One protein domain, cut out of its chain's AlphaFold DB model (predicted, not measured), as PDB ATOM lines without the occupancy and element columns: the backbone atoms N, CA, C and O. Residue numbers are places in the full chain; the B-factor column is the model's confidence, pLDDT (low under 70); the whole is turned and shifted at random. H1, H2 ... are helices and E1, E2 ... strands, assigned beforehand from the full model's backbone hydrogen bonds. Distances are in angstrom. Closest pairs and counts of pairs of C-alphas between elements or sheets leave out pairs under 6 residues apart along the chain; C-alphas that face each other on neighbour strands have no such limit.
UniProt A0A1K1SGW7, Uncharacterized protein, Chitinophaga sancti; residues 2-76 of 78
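What this domain is: This is residues 2 to 76 of the 78 residues of an uncharacterized protein of Chitinophaga sancti (UniProt A0A1K1SGW7). A small body of three two-stranded hairpins has one long helix, H1, sticking out of it as an arm that makes much of the length. In the body, E4 runs on into E5 across E1 of the first hairpin, and the hairpins E3-E4 and E5-E6 extend away from this crossing toward opposite ends. The printed part has 75 residues with one named helix and six named strands, in the order H1, E1, E2, E3, E4, E5, E6; the strands form three separate antiparallel sheets of two, E1 - E2, E3 - E4 and E5 - E6, and the class is mixed, helices and strands. The whole is extended, with a radius of gyration of the C-alphas of 18.9 A and spans of 65 by 29 by 20 A.

How they stand to each other: E1, residues 28 to 34, and E2, residues 37 to 43, are an antiparallel hairpin at 146 degrees, with N 30 and O 41 within hydrogen-bond range at 2.9 A and N 39 and O 32 at 2.8 A. E5, residues 66 to 69, has 8 pairs of C-alphas within 8 A of E1, the closest being those of Tyr 31 and Tyr 66, 5.0 A apart. E2 and E5 are near each other, with 7 pairs of C-alphas within 10 A. E4, residues 61 to 64, has 4 such pairs within 8 A of E1, the closest being Ile 32 and Tyr 63, whose C-alphas are 6.2 A apart. E4 runs on into E5 at 32 degrees across a break of 1 residue, and the two meet only through their link. E3, residues 55 to 58, and E4 are an antiparallel hairpin at 143 degrees, with N 56 and O 63 within hydrogen-bond range at 2.8 A. E5 and E6, residues 72 to 75, are another, at 144 degrees, with N 67 and O 74 at 2.8 A. E3 is apart from both E5 and E6. H1, residues 2 to 22, is apart from E2, E3, E4, E5 and E6, and in it every O i to N i+4 pair is within hydrogen-bond range.

Where its parts are: E1 begins at C-alpha 28, (20.139, -107.999, 6.635), and is 18.7 A long; E2 is 17.5 A. H1 begins at C-alpha 2, (-20.096, -127.102, 1.234), and is 30.5 A long. E3, E4, E5 and E6 have 4 residues each; E6 ends at C-alpha 75, (22.944, -96.189, -0.138).

The domain as a whole: The C-alphas of Lys 2 and Gly 36, the two farthest apart, are 65.0 A from each other. H1 stands free; without it the body of 54 residues spans 34 by 29 by 20 A. The printed part has no cut. The link from E2 to E3, 11 residues, is long, and the other links are tight. The mean pLDDT of the printed part is 76.2, and it is under 70 at residues 2 to 7, 10, 12 to 26 and 51 to 52.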
ATOM      1  N   LYS A   2     -20.642-128.090   0.273       59.59
ATOM      2  CA  LYS A   2     -20.096-127.102   1.234       59.59
ATOM      3  C   LYS A   2     -18.725-127.479   1.842       59.59
ATOM      4  O   LYS A   2     -17.872-126.613   1.981       59.59
ATOM      5  N   LYS A   3     -18.470-128.771   2.104       56.81
ATOM      6  CA  LYS A   3     -17.214-129.256   2.729       56.81
ATOM      7  C   LYS A   3     -15.959-129.068   1.855       56.81
ATOM      8  O   LYS A   3     -14.904-128.731   2.374       56.81
ATOM      9  N   LYS A   4     -16.078-129.230   0.529       58.22
ATOM     10  CA  LYS A   4     -14.955-129.053  -0.417       58.22
ATOM     11  C   LYS A   4     -14.510-127.587  -0.520       58.22
ATOM     12  O   LYS A   4     -13.319-127.319  -0.577       58.22
ATOM     13  N   LYS A   5     -15.461-126.645  -0.474       59.72
ATOM     14  CA  LYS A   5     -15.170-125.201  -0.466       59.72
ATOM     15  C   LYS A   5     -14.449-124.764   0.814       59.72
ATOM     16  O   LYS A   5     -13.552-123.935   0.742       59.72
ATOM     17  N   LEU A   6     -14.795-125.364   1.957       66.88
ATOM     18  CA  LEU A   6     -14.149-125.084   3.244       66.88
ATOM     19  C   LEU A   6     -12.670-125.508   3.254       66.88
ATOM     20  O   LEU A   6     -11.818-124.745   3.688       66.88
ATOM     21  N   LEU A   7     -12.367-126.700   2.732       67.12
ATOM     22  CA  LEU A   7     -10.992-127.207   2.635       67.12
ATOM     23  C   LEU A   7     -10.120-126.340   1.723       67.12
ATOM     24  O   LEU A   7      -9.003-126.002   2.092       67.12
ATOM     25  N   ILE A   8     -10.647-125.930   0.566       72.31
ATOM     26  CA  ILE A   8      -9.935-125.040  -0.362       72.31
ATOM     27  C   ILE A   8      -9.652-123.682   0.294       72.31
ATOM     28  O   ILE A   8      -8.530-123.191   0.207       72.31
ATOM     29  N   ALA A   9     -10.626-123.111   1.010       71.81
ATOM     30  CA  ALA A   9     -10.423-121.874   1.764       71.81
ATOM     31  C   ALA A   9      -9.333-122.029   2.840       71.81
ATOM     32  O   ALA A   9      -8.494-121.147   2.992       71.81
ATOM     33  N   LEU A  10      -9.293-123.170   3.536       69.44
ATOM     34  CA  LEU A  10      -8.272-123.452   4.544       69.44
ATOM     35  C   LEU A  10      -6.861-123.511   3.935       69.44
ATOM     36  O   LEU A  10      -5.933-122.915   4.475       69.44
ATOM     37  N   PHE A  11      -6.705-124.185   2.789       70.06
ATOM     38  CA  PHE A  11      -5.430-124.254   2.068       70.06
ATOM     39  C   PHE A  11      -4.979-122.890   1.537       70.06
ATOM     40  O   PHE A  11      -3.793-122.582   1.602       70.06
ATOM     41  N   LEU A  12      -5.908-122.053   1.069       69.50
ATOM     42  CA  LEU A  12      -5.615-120.681   0.644       69.50
ATOM     43  C   LEU A  12      -5.125-119.806   1.807       69.50
ATOM     44  O   LEU A  12      -4.153-119.076   1.647       69.50
ATOM     45  N   ILE A  13      -5.745-119.915   2.985       67.81
ATOM     46  CA  ILE A  13      -5.346-119.147   4.176       67.81
ATOM     47  C   ILE A  13      -3.982-119.618   4.702       67.81
ATOM     48  O   ILE A  13      -3.115-118.798   4.997       67.81
ATOM     49  N   LEU A  14      -3.758-120.933   4.778       63.41
ATOM     50  CA  LEU A  14      -2.479-121.506   5.210       63.41
ATOM     51  C   LEU A  14      -1.351-121.211   4.210       63.41
ATOM     52  O   LEU A  14      -0.236-120.892   4.620       63.41
ATOM     53  N   GLY A  15      -1.646-121.255   2.908       60.50
ATOM     54  CA  GLY A  15      -0.720-120.870   1.846       60.50
ATOM     55  C   GLY A  15      -0.354-119.386   1.898       60.50
ATOM     56  O   GLY A  15       0.819-119.050   1.776       60.50
ATOM     57  N   ALA A  16      -1.321-118.503   2.169       61.53
ATOM     58  CA  ALA A  16      -1.077-117.072   2.343       61.53
ATOM     59  C   ALA A  16      -0.255-116.763   3.605       61.53
ATOM     60  O   ALA A  16       0.634-115.920   3.559       61.53
ATOM     61  N   ALA A  17      -0.489-117.471   4.714       59.97
ATOM     62  CA  ALA A  17       0.320-117.329   5.927       59.97
ATOM     63  C   ALA A  17       1.762-117.833   5.723       59.97
ATOM     64  O   ALA A  17       2.715-117.209   6.196       59.97
ATOM     65  N   GLY A  18       1.930-118.936   4.984       55.97
ATOM     66  CA  GLY A  18       3.237-119.449   4.574       55.97
ATOM     67  C   GLY A  18       3.971-118.487   3.640       55.97
ATOM     68  O   GLY A  18       5.148-118.212   3.858       55.97
ATOM     69  N   ALA A  19       3.263-117.913   2.664       53.91
ATOM     70  CA  ALA A  19       3.793-116.890   1.770       53.91
ATOM     71  C   ALA A  19       4.181-115.623   2.537       53.91
ATOM     72  O   ALA A  19       5.298-115.168   2.365       53.91
ATOM     73  N   ALA A  20       3.347-115.128   3.457       53.41
ATOM     74  CA  ALA A  20       3.650-113.961   4.291       53.41
ATOM     75  C   ALA A  20       4.895-114.169   5.172       53.41
ATOM     76  O   ALA A  20       5.683-113.248   5.382       53.41
ATOM     77  N   LYS A  21       5.099-115.391   5.683       52.88
ATOM     78  CA  LYS A  21       6.296-115.748   6.456       52.88
ATOM     79  C   LYS A  21       7.530-115.939   5.568       52.88
ATOM     80  O   LYS A  21       8.629-115.649   6.021       52.88
ATOM     81  N   ALA A  22       7.360-116.397   4.328       51.25
ATOM     82  CA  ALA A  22       8.437-116.513   3.343       51.25
ATOM     83  C   ALA A  22       8.814-115.159   2.708       51.25
ATOM     84  O   ALA A  22       9.972-114.959   2.354       51.25
ATOM     85  N   THR A  23       7.866-114.221   2.605       49.78
ATOM     86  CA  THR A  23       8.085-112.834   2.163       49.78
ATOM     87  C   THR A  23       8.560-111.919   3.281       49.78
ATOM     88  O   THR A  23       8.964-110.800   2.983       49.78
ATOM     89  N   LYS A  24       8.610-112.383   4.541       50.69
ATOM     90  CA  LYS A  24       9.577-111.847   5.509       50.69
ATOM     91  C   LYS A  24      10.966-112.279   5.051       50.69
ATOM     92  O   LYS A  24      11.571-113.210   5.583       50.69
ATOM     93  N   ALA A  25      11.405-111.651   3.968       55.06
ATOM     94  CA  ALA A  25      12.747-111.753   3.466       55.06
ATOM     95  C   ALA A  25      13.699-111.394   4.603       55.06
ATOM     96  O   ALA A  25      13.381-110.638   5.519       55.06
ATOM     97  N   ARG A  26      14.822-112.100   4.608       58.47
ATOM     98  CA  ARG A  26      15.717-112.165   5.754       58.47
ATOM     99  C   ARG A  26      16.246-110.761   5.999       58.47
ATOM    100  O   ARG A  26      16.881-110.192   5.115       58.47
ATOM    101  N   ASP A  27      15.965-110.235   7.182       71.69
ATOM    102  CA  ASP A  27      16.625-109.047   7.702       71.69
ATOM    103  C   ASP A  27      18.136-109.149   7.435       71.69
ATOM    104  O   ASP A  27      18.733-110.233   7.521       71.69
ATOM    105  N   PHE A  28      18.752-108.031   7.080       78.62
ATOM    106  CA  PHE A  28      20.139-107.999   6.635       78.62
ATOM    107  C   PHE A  28      20.953-107.002   7.453       78.62
ATOM    108  O   PHE A  28      20.427-106.133   8.149       78.62
ATOM    109  N   LEU A  29      22.272-107.153   7.389       85.62
ATOM    110  CA  LEU A  29      23.192-106.242   8.054       85.62
ATOM    111  C   LEU A  29      23.452-105.052   7.135       85.62
ATOM    112  O   LEU A  29      23.951-105.214   6.021       85.62
ATOM    113  N   GLY A  30      23.093-103.867   7.610       88.44
ATOM    114  CA  GLY A  30      23.385-102.601   6.956       88.44
ATOM    115  C   GLY A  30      24.278-101.731   7.824       88.44
ATOM    116  O   GLY A  30      24.716-102.126   8.906       88.44
ATOM    117  N   TYR A  31      24.531-100.524   7.344       91.38
ATOM    118  CA  TYR A  31      25.351 -99.538   8.022       91.38
ATOM    119  C   TYR A  31      24.671 -98.179   8.005       91.38
ATOM    120  O   TYR A  31      24.031 -97.806   7.023       91.38
ATOM    121  N   ILE A  32      24.843 -97.427   9.083       91.62
ATOM    122  CA  ILE A  32      24.480 -96.012   9.161       91.62
ATOM    123  C   ILE A  32      25.705 -95.199   9.549       91.62
ATOM    124  O   ILE A  32      26.601 -95.695  10.232       91.62
ATOM    125  N   TYR A  33      25.749 -93.949   9.102       89.31
ATOM    126  CA  TYR A  33      26.823 -93.030   9.450       89.31
ATOM    127  C   TYR A  33      26.392 -92.150  10.624       89.31
ATOM    128  O   TYR A  33      25.475 -91.340  10.493       89.31
ATOM    129  N   VAL A  34      27.036 -92.326  11.778       90.75
ATOM    130  CA  VAL A  34      26.691 -91.649  13.034       90.75
ATOM    131  C   VAL A  34      27.963 -91.086  13.660       90.75
ATOM    132  O   VAL A  34      28.941 -91.805  13.839       90.75
ATOM    133  N   ASN A  35      27.956 -89.794  14.006       88.62
ATOM    134  CA  ASN A  35      29.047 -89.120  14.728       88.62
ATOM    135  C   ASN A  35      30.451 -89.339  14.128       88.62
ATOM    136  O   ASN A  35      31.427 -89.495  14.856       88.62
ATOM    137  N   GLY A  36      30.562 -89.362  12.798       89.12
ATOM    138  CA  GLY A  36      31.847 -89.525  12.115       89.12
ATOM    139  C   GLY A  36      32.266 -90.977  11.851       89.12
ATOM    140  O   GLY A  36      33.292 -91.196  11.208       89.12
ATOM    141  N   ALA A  37      31.484 -91.963  12.299       89.56
ATOM    142  CA  ALA A  37      31.795 -93.383  12.164       89.56
ATOM    143  C   ALA A  37      30.665 -94.173  11.488       89.56
ATOM    144  O   ALA A  37      29.483 -93.843  11.595       89.56
ATOM    145  N   TRP A  38      31.042 -95.257  10.806       90.19
ATOM    146  CA  TRP A  38      30.097 -96.246  10.293       90.19
ATOM    147  C   TRP A  38      29.719 -97.216  11.404       90.19
ATOM    148  O   TRP A  38      30.583 -97.863  11.994       90.19
ATOM    149  N   MET A  39      28.425 -97.337  11.666       90.88
ATOM    150  CA  MET A  39      27.883 -98.261  12.649       90.88
ATOM    151  C   MET A  39      27.065 -99.329  11.940       90.88
ATOM    152  O   MET A  39      26.184 -99.016  11.139       90.88
ATOM    153  N   GLN A  40      27.362-100.590  12.242       89.69
ATOM    154  CA  GLN A  40      26.595-101.719  11.738       89.69
ATOM    155  C   GLN A  40      25.244-101.788  12.449       89.69
ATOM    156  O   GLN A  40      25.170-101.682  13.672       89.69
ATOM    157  N   ILE A  41      24.182-101.985  11.679       88.44
ATOM    158  CA  ILE A  41      22.817-102.102  12.178       88.44
ATOM    159  C   ILE A  41      22.117-103.303  11.561       88.44
ATOM    160  O   ILE A  41      22.428-103.748  10.455       88.44
ATOM    161  N   TYR A  42      21.131-103.807  12.291       85.56
ATOM    162  CA  TYR A  42      20.213-104.806  11.778       85.56
ATOM    163  C   TYR A  42      19.051-104.101  11.087       85.56
ATOM    164  O   TYR A  42      18.298-103.364  11.728       85.56
ATOM    165  N   VAL A  43      18.946-104.290   9.775       83.06
ATOM    166  CA  VAL A  43      17.953-103.618   8.947       83.06
ATOM    167  C   VAL A  43      16.804-104.589   8.704       83.06
ATOM    168  O   VAL A  43      17.027-105.646   8.100       83.06
ATOM    169  N   PRO A  44      15.586-104.257   9.164       76.88
ATOM    170  CA  PRO A  44      14.422-105.061   8.845       76.88
ATOM    171  C   PRO A  44      14.164-105.007   7.339       76.88
ATOM    172  O   PRO A  44      14.371-103.968   6.712       76.88
ATOM    173  N   PHE A  45      13.687-106.106   6.757       70.12
ATOM    174  CA  PHE A  45      13.366-106.128   5.325       70.12
ATOM    175  C   PHE A  45      12.339-105.054   4.927       70.12
ATOM    176  O   PHE A  45      12.502-104.392   3.904       70.12
ATOM    177  N   ASP A  46      11.347-104.813   5.788       72.75
ATOM    178  CA  ASP A  46      10.341-103.754   5.630       72.75
ATOM    179  C   ASP A  46      10.889-102.375   6.044       72.75
ATOM    180  O   ASP A  46      10.268-101.623   6.799       72.75
ATOM    181  N   CYS A  47      12.098-102.046   5.600       77.69
ATOM    182  CA  CYS A  47      12.696-100.758   5.893       77.69
ATOM    183  C   CYS A  47      11.938 -99.629   5.168       77.69
ATOM    184  O   CYS A  47      11.741 -99.707   3.953       77.69
ATOM    185  N   PRO A  48      11.537 -98.550   5.864       79.12
ATOM    186  CA  PRO A  48      10.847 -97.435   5.230       79.12
ATOM    187  C   PRO A  48      11.770 -96.705   4.245       79.12
ATOM    188  O   PRO A  48      12.845 -96.228   4.616       79.12
ATOM    189  N   PHE A  49      11.333 -96.584   2.988       78.00
ATOM    190  CA  PHE A  49      12.057 -95.866   1.939       78.00
ATOM    191  C   PHE A  49      11.610 -94.405   1.857       78.00
ATOM    192  O   PHE A  49      10.427 -94.122   1.676       78.00
ATOM    193  N   SER A  50      12.551 -93.464   1.930       73.12
ATOM    194  CA  SER A  50      12.273 -92.025   1.872       73.12
ATOM    195  C   SER A  50      12.819 -91.377   0.596       73.12
ATOM    196  O   SER A  50      13.622 -90.458   0.685       73.12
ATOM    197  N   GLY A  51      12.473 -91.869  -0.599       68.56
ATOM    198  CA  GLY A  51      12.889 -91.299  -1.903       68.56
ATOM    199  C   GLY A  51      14.398 -91.350  -2.234       68.56
ATOM    200  O   GLY A  51      14.766 -91.443  -3.399       68.56
ATOM    201  N   TRP A  52      15.264 -91.353  -1.220       65.25
ATOM    202  CA  TRP A  52      16.725 -91.389  -1.262       65.25
ATOM    203  C   TRP A  52      17.290 -92.773  -0.908       65.25
ATOM    204  O   TRP A  52      18.456 -93.056  -1.185       65.25
ATOM    205  N   GLY A  53      16.451 -93.644  -0.345       77.62
ATOM    206  CA  GLY A  53      16.781 -95.010   0.034       77.62
ATOM    207  C   GLY A  53      16.050 -95.439   1.304       77.62
ATOM    208  O   GLY A  53      15.130 -94.759   1.759       77.62
ATOM    209  N   CYS A  54      16.451 -96.578   1.859       86.06
ATOM    210  CA  CYS A  54      15.927 -97.111   3.120       86.06
ATOM    211  C   CYS A  54      16.443 -96.299   4.317       86.06
ATOM    212  O   CYS A  54      17.618 -95.932   4.366       86.06
ATOM    213  N   THR A  55      15.569 -96.019   5.281       88.06
ATOM    214  CA  THR A  55      15.879 -95.216   6.467       88.06
ATOM    215  C   THR A  55      15.731 -96.011   7.755       88.06
ATOM    216  O   THR A  55      14.816 -96.814   7.915       88.06
ATOM    217  N   TYR A  56      16.636 -95.769   8.697       87.00
ATOM    218  CA  TYR A  56      16.655 -96.413  10.003       87.00
ATOM    219  C   TYR A  56      16.636 -95.361  11.104       87.00
ATOM    220  O   TYR A  56      17.446 -94.434  11.098       87.00
ATOM    221  N   SER A  57      15.714 -95.497  12.055       86.62
ATOM    222  CA  SER A  57      15.639 -94.589  13.197       86.62
ATOM    223  C   SER A  57      16.564 -95.068  14.311       86.62
ATOM    224  O   SER A  57      16.416 -96.179  14.817       86.62
ATOM    225  N   TYR A  58      17.512 -94.222  14.707       83.75
ATOM    226  CA  TYR A  58      18.422 -94.464  15.820       83.75
ATOM    227  C   TYR A  58      18.404 -93.244  16.748       83.75
ATOM    228  O   TYR A  58      18.666 -92.126  16.311       83.75
ATOM    229  N   ILE A  59      18.045 -93.440  18.023       87.19
ATOM    230  CA  ILE A  59      17.940 -92.369  19.041       87.19
ATOM    231  C   ILE A  59      17.038 -91.203  18.565       87.19
ATOM    232  O   ILE A  59      17.333 -90.028  18.750       87.19
ATOM    233  N   GLY A  60      15.924 -91.521  17.898       84.25
ATOM    234  CA  GLY A  60      14.959 -90.518  17.426       84.25
ATOM    235  C   GLY A  60      15.387 -89.726  16.184       84.25
ATOM    236  O   GLY A  60      14.636 -88.860  15.743       84.25
ATOM    237  N   ILE A  61      16.543 -90.032  15.590       85.94
ATOM    238  CA  ILE A  61      17.016 -89.437  14.334       85.94
ATOM    239  C   ILE A  61      16.945 -90.497  13.231       85.94
ATOM    240  O   ILE A  61      17.326 -91.649  13.435       85.94
ATOM    241  N   SER A  62      16.442 -90.116  12.058       87.56
ATOM    242  CA  SER A  62      16.393 -90.993  10.886       87.56
ATOM    243  C   SER A  62      17.694 -90.904  10.097       87.56
ATOM    244  O   SER A  62      18.074 -89.829   9.637       87.56
ATOM    245  N   TYR A  63      18.348 -92.044   9.907       87.75
ATOM    246  CA  TYR A  63      19.580 -92.180   9.141       87.75
ATOM    247  C   TYR A  63      19.325 -92.931   7.841       87.75
ATOM    248  O   TYR A  63      18.535 -93.874   7.799       87.75
ATOM    249  N   GLN A  64      20.035 -92.543   6.786       88.94
ATOM    250  CA  GLN A  64      20.077 -93.311   5.548       88.94
ATOM    251  C   GLN A  64      20.849 -94.613   5.792       88.94
ATOM    252  O   GLN A  64      21.947 -94.591   6.348       88.94
ATOM    253  N   VAL A  65      20.281 -95.738   5.367       90.12
ATOM    254  CA  VAL A  65      20.931 -97.049   5.432       90.12
ATOM    255  C   VAL A  65      21.801 -97.257   4.204       90.12
ATOM    256  O   VAL A  65      21.402 -96.948   3.076       90.12
ATOM    257  N   TYR A  66      22.976 -97.829   4.435       89.31
ATOM    258  CA  TYR A  66      23.957 -98.189   3.429       89.31
ATOM    259  C   TYR A  66      24.253 -99.686   3.498       89.31
ATOM    260  O   TYR A  66      24.268-100.281   4.575       89.31
ATOM    261  N   TYR A  67      24.523-100.294   2.351       88.31
ATOM    262  CA  TYR A  67      25.124-101.617   2.277       88.31
ATOM    263  C   TYR A  67      26.620-101.482   1.989       88.31
ATOM    264  O   TYR A  67      27.061-100.540   1.328       88.31
ATOM    265  N   GLN A  68      27.408-102.427   2.491       86.06
ATOM    266  CA  GLN A  68      28.839-102.469   2.225       86.06
ATOM    267  C   GLN A  68      29.113-103.335   0.992       86.06
ATOM    268  O   GLN A  68      28.826-104.530   0.985       86.06
ATOM    269  N   ALA A  69      29.698-102.732  -0.042       82.69
ATOM    270  CA  ALA A  69      30.201-103.415  -1.229       82.69
ATOM    271  C   ALA A  69      31.729-103.270  -1.271       82.69
ATOM    272  O   ALA A  69      32.274-102.266  -1.737       82.69
ATOM    273  N   GLY A  70      32.434-104.267  -0.731       82.38
ATOM    274  CA  GLY A  70      33.884-104.199  -0.542       82.38
ATOM    275  C   GLY A  70      34.264-103.125   0.483       82.38
ATOM    276  O   GLY A  70      33.906-103.233   1.654       82.38
ATOM    277  N   ILE A  71      34.982-102.089   0.039       83.38
ATOM    278  CA  ILE A  71      35.372-100.936   0.875       83.38
ATOM    279  C   ILE A  71      34.388 -99.761   0.794       83.38
ATOM    280  O   ILE A  71      34.514 -98.804   1.552       83.38
ATOM    281  N   ASN A  72      33.423 -99.816  -0.128       86.44
ATOM    282  CA  ASN A  72      32.491 -98.724  -0.373       86.44
ATOM    283  C   ASN A  72      31.172 -98.958   0.365       86.44
ATOM    284  O   ASN A  72      30.637-100.068   0.366       86.44
ATOM    285  N   PHE A  73      30.621 -97.886   0.926       85.56
ATOM    286  CA  PHE A  73      29.274 -97.864   1.486       85.56
ATOM    287  C   PHE A  73      28.338 -97.203   0.485       85.56
ATOM    288  O   PHE A  73      28.505 -96.037   0.128       85.56
ATOM    289  N   LEU A  74      27.365 -97.968   0.007       86.62
ATOM    290  CA  LEU A  74      26.430 -97.536  -1.019       86.62
ATOM    291  C   LEU A  74      25.028 -97.435  -0.416       86.62
ATOM    292  O   LEU A  74      24.639 -98.316   0.350       86.62
ATOM    293  N   PRO A  75      24.273 -96.363  -0.705       83.69
ATOM    294  CA  PRO A  75      22.944 -96.189  -0.138       83.69
ATOM    295  C   PRO A  75      22.040 -97.330  -0.600       83.69
ATOM    296  O   PRO A  75      22.058 -97.712  -1.774       83.69
ATOM    297  N   LEU A  76      21.251 -97.870   0.324       79.50
ATOM    298  CA  LEU A  76      20.296 -98.917   0.008       79.50
ATOM    299  C   LEU A  76      19.122 -98.308  -0.767       79.50
ATOM    300  O   LEU A  76      18.279 -97.616  -0.194       79.50
TER     301      LEU A  76